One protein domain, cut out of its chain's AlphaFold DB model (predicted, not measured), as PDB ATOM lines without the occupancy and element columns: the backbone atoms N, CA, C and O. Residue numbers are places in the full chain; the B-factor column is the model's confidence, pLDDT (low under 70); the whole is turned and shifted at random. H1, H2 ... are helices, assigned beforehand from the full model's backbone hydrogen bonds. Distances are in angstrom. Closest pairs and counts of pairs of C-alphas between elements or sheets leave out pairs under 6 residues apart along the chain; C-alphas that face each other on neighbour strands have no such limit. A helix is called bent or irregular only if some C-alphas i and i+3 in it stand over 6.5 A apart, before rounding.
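What this domain is: This is residues 4 to 76 of the 382 residues of the protein "ATP-binding domain-containing protein" of Candidatus Methanomethylophilaceae archaeon (UniProt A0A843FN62). Five short helices form two loosely joined groups, H2, H3 and H5 at one end and H1 with H4 at the other, while a long loop, residues 13 to 32, arches from H1 back to H2. The 73 printed residues hold H1 to H5 in order and no named strand: all helix, compact, radius of gyration of the C-alphas 12.8 A, spans 37 by 27 by 17 A.

How they stand to each other: Start at H1, residues 4 to 12, which touches H4, residues 56 to 64, only at their ends; the closest C-alphas, Thr 6 and Ser 56, are 5.8 A apart. H2, residues 33 to 42, forms a helical hairpin with H3, residues 47 to 53, closest at C-alphas 39 and 47, 3.9 A. H2 touches H5, residues 67 to 75, closest at C-alphas 37 and 75, 5.8 A. Every O i to N i+4 pair is within hydrogen-bond range in H2 and H5, but 0 of 5 in H1, 0 of 3 in H3 and 3 of 5 in H4; O i to N i+3 pairs within range are 3 of 6 in H1 and 4 of 4 in H3.

Where its parts are: Find C-alpha 4 at (472.418, 293.463, 362.774), where H1 begins its 15.4 A; H2 spans 14.2 A, H3 10.7 A, H4 14.1 A, and H5 12.2 A to C-alpha 75 at (475.115, 308.781, 356.113). H4 is irregular, C-alphas 57 and 60 lying 7.4 A apart, and H1 only just, C-alphas 5 and 8 at 6.7 A.

The domain as a whole: The C-alphas farthest apart, Val 14 and Ser 42, are 36.7 A apart. The printed part has no cut, the link from H1 to H2 is long, and no printed residue is under 70 in pLDDT.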
ATOM      1  N   ILE A   4     472.192 294.805 363.336       93.25
ATOM      2  CA  ILE A   4     472.418 293.463 362.774       93.25
ATOM      3  C   ILE A   4     472.137 292.330 363.772       93.25
ATOM      4  O   ILE A   4     471.598 291.294 363.400       93.25
ATOM      5  N   ASN A   5     472.426 292.545 365.058       92.69
ATOM      6  CA  ASN A   5     472.161 291.564 366.115       92.69
ATOM      7  C   ASN A   5     470.688 291.543 366.545       92.69
ATOM      8  O   ASN A   5     470.229 290.577 367.148       92.69
ATOM      9  N   THR A   6     469.950 292.615 366.265       92.94
ATOM     10  CA  THR A   6     468.551 292.775 366.679       92.94
ATOM     11  C   THR A   6     467.592 292.224 365.629       92.94
ATOM     12  O   THR A   6     466.610 291.579 365.986       92.94
ATOM     13  N   LEU A   7     467.876 292.441 364.340       92.69
ATOM     14  CA  LEU A   7     466.997 292.052 363.229       92.69
ATOM     15  C   LEU A   7     466.545 290.579 363.264       92.69
ATOM     16  O   LEU A   7     465.349 290.342 363.079       92.69
ATOM     17  N   PRO A   8     467.412 289.589 363.572       93.75
ATOM     18  CA  PRO A   8     466.992 288.191 363.625       93.75
ATOM     19  C   PRO A   8     465.867 287.915 364.630       93.75
ATOM     20  O   PRO A   8     465.079 286.996 364.413       93.75
ATOM     21  N   LEU A   9     465.742 288.710 365.700       91.94
ATOM     22  CA  LEU A   9     464.700 288.532 366.717       91.94
ATOM     23  C   LEU A   9     463.286 288.722 366.145       91.94
ATOM     24  O   LEU A   9     462.346 288.087 366.618       91.94
ATOM     25  N   PHE A  10     463.136 289.535 365.097       90.88
ATOM     26  CA  PHE A  10     461.845 289.799 364.456       90.88
ATOM     27  C   PHE A  10     461.400 288.689 363.488       90.88
ATOM     28  O   PHE A  10     460.247 288.676 363.063       90.88
ATOM     29  N   SER A  11     462.269 287.721 363.172       91.00
ATOM     30  CA  SER A  11     461.949 286.624 362.241       91.00
ATOM     31  C   SER A  11     460.995 285.569 362.817       91.00
ATOM     32  O   SER A  11     460.378 284.814 362.069       91.00
ATOM     33  N   PHE A  12     460.837 285.525 364.142       87.88
ATOM     34  CA  PHE A  12     460.099 284.464 364.835       87.88
ATOM     35  C   PHE A  12     458.596 284.735 364.993       87.88
ATOM     36  O   PHE A  12     457.887 283.906 365.559       87.88
ATOM     37  N   GLY A  13     458.095 285.885 364.524       86.38
ATOM     38  CA  GLY A  13     456.671 286.234 364.622       86.38
ATOM     39  C   GLY A  13     456.169 286.424 366.058       86.38
ATOM     40  O   GLY A  13     454.967 286.337 366.308       86.38
ATOM     41  N   VAL A  14     457.076 286.669 367.007       90.50
ATOM     42  CA  VAL A  14     456.756 286.940 368.415       90.50
ATOM     43  C   VAL A  14     456.952 288.424 368.734       90.50
ATOM     44  O   VAL A  14     457.834 289.056 368.149       90.50
ATOM     45  N   PRO A  15     456.169 289.002 369.665       90.62
ATOM     46  CA  PRO A  15     456.410 290.361 370.134       90.62
ATOM     47  C   PRO A  15     457.809 290.500 370.744       90.62
ATOM     48  O   PRO A  15     458.219 289.678 371.564       90.62
ATOM     49  N   VAL A  16     458.519 291.564 370.372       92.25
ATOM     50  CA  VAL A  16     459.847 291.898 370.900       92.25
ATOM     51  C   VAL A  16     459.731 293.156 371.757       92.25
ATOM     52  O   VAL A  16     459.121 294.139 371.346       92.25
ATOM     53  N   SER A  17     460.331 293.135 372.947       92.62
ATOM     54  CA  SER A  17     460.496 294.321 373.790       92.62
ATOM     55  C   SER A  17     461.975 294.674 373.882       92.62
ATOM     56  O   SER A  17     462.799 293.825 374.218       92.62
ATOM     57  N   LEU A  18     462.305 295.929 373.580       91.69
ATOM     58  CA  LEU A  18     463.661 296.461 373.667       91.69
ATOM     59  C   LEU A  18     463.747 297.380 374.885       91.69
ATOM     60  O   LEU A  18     462.965 298.318 375.012       91.69
ATOM     61  N   LEU A  19     464.695 297.102 375.776       91.94
ATOM     62  CA  LEU A  19     464.978 297.916 376.956       91.94
ATOM     63  C   LEU A  19     466.373 298.514 376.803       91.94
ATOM     64  O   LEU A  19     467.338 297.790 376.548       91.94
ATOM     65  N   GLY A  20     466.486 299.827 376.950       89.88
ATOM     66  CA  GLY A  20     467.762 300.513 376.826       89.88
ATOM     67  C   GLY A  20     467.634 302.017 376.982       89.88
ATOM     68  O   GLY A  20     466.544 302.548 377.158       89.88
ATOM     69  N   ASP A  21     468.778 302.679 376.896       89.38
ATOM     70  CA  ASP A  21     468.905 304.128 376.943       89.38
ATOM     71  C   ASP A  21     469.728 304.567 375.732       89.38
ATOM     72  O   ASP A  21     470.905 304.224 375.598       89.38
ATOM     73  N   HIS A  22     469.077 305.276 374.815       86.31
ATOM     74  CA  HIS A  22     469.681 305.730 373.569       86.31
ATOM     75  C   HIS A  22     470.548 306.981 373.736       86.31
ATOM     76  O   HIS A  22     471.288 307.326 372.817       86.31
ATOM     77  N   MET A  23     470.489 307.615 374.911       88.25
ATOM     78  CA  MET A  23     471.368 308.708 375.309       88.25
ATOM     79  C   MET A  23     472.605 308.207 376.071       88.25
ATOM     80  O   MET A  23     473.408 309.006 376.559       88.25
ATOM     81  N   GLN A  24     472.803 306.888 376.147       86.69
ATOM     82  CA  GLN A  24     474.068 306.250 376.514       86.69
ATOM     83  C   GLN A  24     474.832 305.779 375.266       86.69
ATOM     84  O   GLN A  24     474.470 306.090 374.133       86.69
ATOM     85  N   LEU A  25     475.954 305.085 375.469       84.75
ATOM     86  CA  LEU A  25     476.866 304.725 374.386       84.75
ATOM     87  C   LEU A  25     476.184 303.935 373.251       84.75
ATOM     88  O   LEU A  25     475.466 302.961 373.522       84.75
ATOM     89  N   PRO A  26     476.460 304.300 371.983       83.88
ATOM     90  CA  PRO A  26     475.992 303.545 370.831       83.88
ATOM     91  C   PRO A  26     476.676 302.168 370.755       83.88
ATOM     92  O   PRO A  26     477.637 301.891 371.482       83.88
ATOM     93  N   PRO A  27     476.204 301.277 369.866       85.31
ATOM     94  CA  PRO A  27     476.909 300.036 369.576       85.31
ATOM     95  C   PRO A  27     478.356 300.299 369.148       85.31
ATOM     96  O   PRO A  27     478.647 301.266 368.447       85.31
ATOM     97  N   VAL A  28     479.263 299.410 369.549       82.50
ATOM     98  CA  VAL A  28     480.656 299.475 369.105       82.50
ATOM     99  C   VAL A  28     480.747 298.915 367.689       82.50
ATOM    100  O   VAL A  28     480.403 297.757 367.459       82.50
ATOM    101  N   CYS A  29     481.246 299.731 366.763       83.62
ATOM    102  CA  CYS A  29     481.606 299.330 365.409       83.62
ATOM    103  C   CYS A  29     483.085 299.670 365.191       83.62
ATOM    104  O   CYS A  29     483.491 300.813 365.389       83.62
ATOM    105  N   GLU A  30     483.900 298.666 364.858       84.12
ATOM    106  CA  GLU A  30     485.341 298.858 364.627       84.12
ATOM    107  C   GLU A  30     485.632 299.507 363.268       84.12
ATOM    108  O   GLU A  30     486.674 300.137 363.093       84.12
ATOM    109  N   ILE A  31     484.702 299.370 362.320       84.00
ATOM    110  CA  ILE A  31     484.788 299.987 360.999       84.00
ATOM    111  C   ILE A  31     484.487 301.474 361.158       84.00
ATOM    112  O   ILE A  31     483.505 301.861 361.799       84.00
ATOM    113  N   SER A  32     485.350 302.321 360.595       84.38
ATOM    114  CA  SER A  32     485.153 303.762 360.696       84.38
ATOM    115  C   SER A  32     483.901 304.184 359.932       84.38
ATOM    116  O   SER A  32     483.556 303.642 358.882       84.38
ATOM    117  N   HIS A  33     483.227 305.202 360.456       83.69
ATOM    118  CA  HIS A  33     482.043 305.751 359.811       83.69
ATOM    119  C   HIS A  33     482.369 306.305 358.408       83.69
ATOM    120  O   HIS A  33     481.527 306.244 357.519       83.69
ATOM    121  N   ASP A  34     483.591 306.800 358.184       86.25
ATOM    122  CA  ASP A  34     484.025 307.304 356.876       86.25
ATOM    123  C   ASP A  34     484.147 306.193 355.829       86.25
ATOM    124  O   ASP A  34     483.758 306.406 354.684       86.25
ATOM    125  N   ILE A  35     484.616 305.003 356.226       88.75
ATOM    126  CA  ILE A  35     484.644 303.817 355.356       88.75
ATOM    127  C   ILE A  35     483.213 303.414 354.990       88.75
ATOM    128  O   ILE A  35     482.894 303.273 353.817       88.75
ATOM    129  N   ILE A  36     482.318 303.338 355.981       88.62
ATOM    130  CA  ILE A  36     480.900 303.010 355.748       88.62
ATOM    131  C   ILE A  36     480.253 304.027 354.797       88.62
ATOM    132  O   ILE A  36     479.530 303.653 353.878       88.62
ATOM    133  N   LYS A  37     480.515 305.326 354.991       89.44
ATOM    134  CA  LYS A  37     480.014 306.390 354.110       89.44
ATOM    135  C   LYS A  37     480.552 306.273 352.695       89.44
ATOM    136  O   LYS A  37     479.775 306.434 351.760       89.44
ATOM    137  N   ALA A  38     481.855 306.041 352.545       91.19
ATOM    138  CA  ALA A  38     482.464 305.846 351.239       91.19
ATOM    139  C   ALA A  38     481.780 304.679 350.525       91.19
ATOM    140  O   ALA A  38     481.272 304.891 349.430       91.19
ATOM    141  N   GLY A  39     481.634 303.540 351.208       91.75
ATOM    142  CA  GLY A  39     480.997 302.350 350.659       91.75
ATOM    143  C   GLY A  39     479.533 302.525 350.261       91.75
ATOM    144  O   GLY A  39     479.098 302.041 349.220       91.75
ATOM    145  N   LEU A  40     478.765 303.301 351.033       90.38
ATOM    146  CA  LEU A  40     477.394 303.682 350.668       90.38
ATOM    147  C   LEU A  40     477.328 304.576 349.421       90.38
ATOM    148  O   LEU A  40     476.331 304.547 348.705       90.38
ATOM    149  N   ILE A  41     478.352 305.399 349.175       90.94
ATOM    150  CA  ILE A  41     478.430 306.273 347.995       90.94
ATOM    151  C   ILE A  41     478.882 305.480 346.761       90.94
ATOM    152  O   ILE A  41     478.397 305.751 345.662       90.94
ATOM    153  N   SER A  42     479.813 304.535 346.926       91.62
ATOM    154  CA  SER A  42     480.320 303.665 345.856       91.62
ATOM    155  C   SER A  42     479.448 302.444 345.565       91.62
ATOM    156  O   SER A  42     479.714 301.782 344.565       91.62
ATOM    157  N   ASP A  43     478.420 302.184 346.379       87.44
ATOM    158  CA  ASP A  43     477.567 300.990 346.304       87.44
ATOM    159  C   ASP A  43     478.383 299.686 346.413       87.44
ATOM    160  O   ASP A  43     478.311 298.796 345.565       87.44
ATOM    161  N   ASP A  44     479.222 299.603 347.450       91.19
ATOM    162  CA  ASP A  44     480.035 298.425 347.755       91.19
ATOM    163  C   ASP A  44     479.648 297.741 349.080       91.19
ATOM    164  O   ASP A  44     478.838 298.229 349.877       91.19
ATOM    165  N   ASP A  45     480.256 296.576 349.322       88.31
ATOM    166  CA  ASP A  45     479.986 295.748 350.499       88.31
ATOM    167  C   ASP A  45     480.371 296.435 351.826       88.31
ATOM    168  O   ASP A  45     479.809 296.101 352.877       88.31
ATOM    169  N   GLU A  46     481.294 297.407 351.824       88.88
ATOM    170  CA  GLU A  46     481.646 298.164 353.033       88.88
ATOM    171  C   GLU A  46     480.474 299.047 353.472       88.88
ATOM    172  O   GLU A  46     480.241 299.215 354.675       88.88
ATOM    173  N   GLY A  47     479.669 299.520 352.516       87.62
ATOM    174  CA  GLY A  47     478.427 300.236 352.781       87.62
ATOM    175  C   GLY A  47     477.470 299.429 353.661       87.62
ATOM    176  O   GLY A  47     476.937 299.959 354.636       87.62
ATOM    177  N   LEU A  48     477.330 298.118 353.422       87.12
ATOM    178  CA  LEU A  48     476.447 297.223 354.194       87.12
ATOM    179  C   LEU A  48     476.813 297.127 355.689       87.12
ATOM    180  O   LEU A  48     475.990 296.721 356.526       87.12
ATOM    181  N   CYS A  49     478.024 297.550 356.063       90.44
ATOM    182  CA  CYS A  49     478.479 297.553 357.447       90.44
ATOM    183  C   CYS A  49     477.750 298.571 358.337       90.44
ATOM    184  O   CYS A  49     477.871 298.488 359.564       90.44
ATOM    185  N   TYR A  50     476.926 299.472 357.781       90.19
ATOM    186  CA  TYR A  50     476.101 300.380 358.591       90.19
ATOM    187  C   TYR A  50     475.203 299.635 359.591       90.19
ATOM    188  O   TYR A  50     474.871 300.170 360.649       90.19
ATOM    189  N   THR A  51     474.833 298.384 359.305       90.88
ATOM    190  CA  THR A  51     474.025 297.537 360.197       90.88
ATOM    191  C   THR A  51     474.749 297.163 361.501       90.88
ATOM    192  O   THR A  51     474.101 296.856 362.507       90.88
ATOM    193  N   TRP A  52     476.084 297.234 361.531       89.19
ATOM    194  CA  TRP A  52     476.892 297.109 362.750       89.19
ATOM    195  C   TRP A  52     476.968 298.418 363.537       89.19
ATOM    196  O   TRP A  52     477.048 298.390 364.765       89.19
ATOM    197  N   TYR A  53     476.931 299.548 362.830       86.81
ATOM    198  CA  TYR A  53     477.009 300.893 363.394       86.81
ATOM    199  C   TYR A  53     475.678 301.357 364.007       86.81
ATOM    200  O   TYR A  53     475.650 301.859 365.132       86.81
ATOM    201  N   LEU A  54     474.561 301.169 363.295       89.44
ATOM    202  CA  LEU A  54     473.240 301.585 363.764       89.44
ATOM    203  C   LEU A  54     472.783 300.756 364.969       89.44
ATOM    204  O   LEU A  54     473.077 299.565 365.096       89.44
ATOM    205  N   SER A  55     472.027 301.392 365.865       90.94
ATOM    206  CA  SER A  55     471.432 300.723 367.023       90.94
ATOM    207  C   SER A  55     470.126 300.008 366.674       90.94
ATOM    208  O   SER A  55     469.512 300.239 365.633       90.94
ATOM    209  N   SER A  56     469.658 299.173 367.602       92.50
ATOM    210  CA  SER A  56     468.354 298.502 367.546       92.50
ATOM    211  C   SER A  56     467.157 299.433 367.315       92.50
ATOM    212  O   SER A  56     466.116 298.957 366.878       92.50
ATOM    213  N   LEU A  57     467.282 300.739 367.583       91.88
ATOM    214  CA  LEU A  57     466.207 301.718 367.359       91.88
ATOM    215  C   LEU A  57     465.824 301.828 365.881       91.88
ATOM    216  O   LEU A  57     464.681 302.127 365.557       91.88
ATOM    217  N   TYR A  58     466.767 301.532 364.988       92.62
ATOM    218  CA  TYR A  58     466.559 301.561 363.544       92.62
ATOM    219  C   TYR A  58     465.974 300.249 362.998       92.62
ATOM    220  O   TYR A  58     465.891 300.081 361.785       92.62
ATOM    221  N   ALA A  59     465.561 299.308 363.861       92.88
ATOM    222  CA  ALA A  59     465.006 298.025 363.425       92.88
ATOM    223  C   ALA A  59     463.767 298.198 362.545       92.88
ATOM    224  O   ALA A  59     463.685 297.596 361.481       92.88
ATOM    225  N   GLU A  60     462.827 299.053 362.943       92.69
ATOM    226  CA  GLU A  60     461.639 299.286 362.123       92.69
ATOM    227  C   GLU A  60     461.939 300.084 360.858       92.69
ATOM    228  O   GLU A  60     461.368 299.790 359.813       92.69
ATOM    229  N   SER A  61     462.871 301.037 360.924       92.19
ATOM    230  CA  SER A  61     463.369 301.724 359.735       92.19
ATOM    231  C   SER A  61     463.893 300.717 358.708       92.19
ATOM    232  O   SER A  61     463.482 300.771 357.558       92.19
ATOM    233  N   MET A  62     464.694 299.736 359.134       91.88
ATOM    234  CA  MET A  62     465.206 298.676 358.258       91.88
ATOM    235  C   MET A  62     464.099 297.778 357.679       91.88
ATOM    236  O   MET A  62     464.233 297.272 356.573       91.88
ATOM    237  N   LEU A  63     463.019 297.546 358.430       91.38
ATOM    238  CA  LEU A  63     461.927 296.657 358.015       91.38
ATOM    239  C   LEU A  63     460.902 297.331 357.088       91.38
ATOM    240  O   LEU A  63     460.221 296.629 356.344       91.38
ATOM    241  N   HIS A  64     460.762 298.660 357.154       91.38
ATOM    242  CA  HIS A  64     459.700 299.403 356.455       91.38
ATOM    243  C   HIS A  64     460.199 300.399 355.409       91.38
ATOM    244  O   HIS A  64     459.427 300.787 354.531       91.38
ATOM    245  N   LEU A  65     461.447 300.861 355.502       91.62
ATOM    246  CA  LEU A  65     462.015 301.822 354.557       91.62
ATOM    247  C   LEU A  65     462.771 301.116 353.429       91.62
ATOM    248  O   LEU A  65     463.182 299.968 353.554       91.62
ATOM    249  N   SER A  66     462.964 301.824 352.313       91.50
ATOM    250  CA  SER A  66     463.797 301.341 351.209       91.50
ATOM    251  C   SER A  66     465.289 301.407 351.545       91.50
ATOM    252  O   SER A  66     465.709 302.219 352.375       91.50
ATOM    253  N   ASP A  67     466.098 300.637 350.818       88.94
ATOM    254  CA  ASP A  67     467.560 300.641 350.953       88.94
ATOM    255  C   ASP A  67     468.148 302.053 350.792       88.94
ATOM    256  O   ASP A  67     468.926 302.495 351.633       88.94
ATOM    257  N   ASP A  68     467.676 302.834 349.811       88.69
ATOM    258  CA  ASP A  68     468.075 304.239 349.629       88.69
ATOM    259  C   ASP A  68     467.795 305.116 350.861       88.69
ATOM    260  O   ASP A  68     468.541 306.048 351.176       88.69
ATOM    261  N   ALA A  69     466.672 304.878 351.543       89.81
ATOM    262  CA  ALA A  69     466.319 305.616 352.747       89.81
ATOM    263  C   ALA A  69     467.197 305.187 353.929       89.81
ATOM    264  O   ALA A  69     467.647 306.054 354.680       89.81
ATOM    265  N   MET A  70     467.507 303.895 354.046       89.69
ATOM    266  CA  MET A  70     468.451 303.383 355.041       89.69
ATOM    267  C   MET A  70     469.877 303.889 354.812       89.69
ATOM    268  O   MET A  70     470.532 304.300 355.769       89.69
ATOM    269  N   ALA A  71     470.333 303.970 353.561       88.81
ATOM    270  CA  ALA A  71     471.623 304.556 353.205       88.81
ATOM    271  C   ALA A  71     471.701 306.031 353.626       88.81
ATOM    272  O   ALA A  71     472.666 306.453 354.267       88.81
ATOM    273  N   ARG A  72     470.652 306.823 353.356       88.62
ATOM    274  CA  ARG A  72     470.564 308.211 353.848       88.62
ATOM    275  C   ARG A  72     470.598 308.292 355.368       88.62
ATOM    276  O   ARG A  72     471.223 309.209 355.900       88.62
ATOM    277  N   ILE A  73     469.957 307.342 356.050       88.88
ATOM    278  CA  ILE A  73     469.976 307.286 357.509       88.88
ATOM    279  C   ILE A  73     471.390 307.033 358.029       88.88
ATOM    280  O   ILE A  73     471.862 307.741 358.914       88.88
ATOM    281  N   ALA A  74     472.090 306.067 357.444       87.25
ATOM    282  CA  ALA A  74     473.455 305.729 357.817       87.25
ATOM    283  C   ALA A  74     474.457 306.865 357.539       87.25
ATOM    284  O   ALA A  74     475.405 307.037 358.302       87.25
ATOM    285  N   MET A  75     474.236 307.666 356.489       83.38
ATOM    286  CA  MET A  75     475.115 308.781 356.113       83.38
ATOM    287  C   MET A  75     474.980 310.034 356.997       83.38
ATOM    288  O   MET A  75     475.876 310.883 356.971       83.38
ATOM    289  N   GLY A  76     473.894 310.198 357.760       74.19
ATOM    290  CA  GLY A  76     473.598 311.456 358.452       74.19
ATOM    291  C   GLY A  76     472.998 311.303 359.852       74.19
ATOM    292  O   GLY A  76     472.581 310.219 360.249       74.19
TER     293      GLY A  76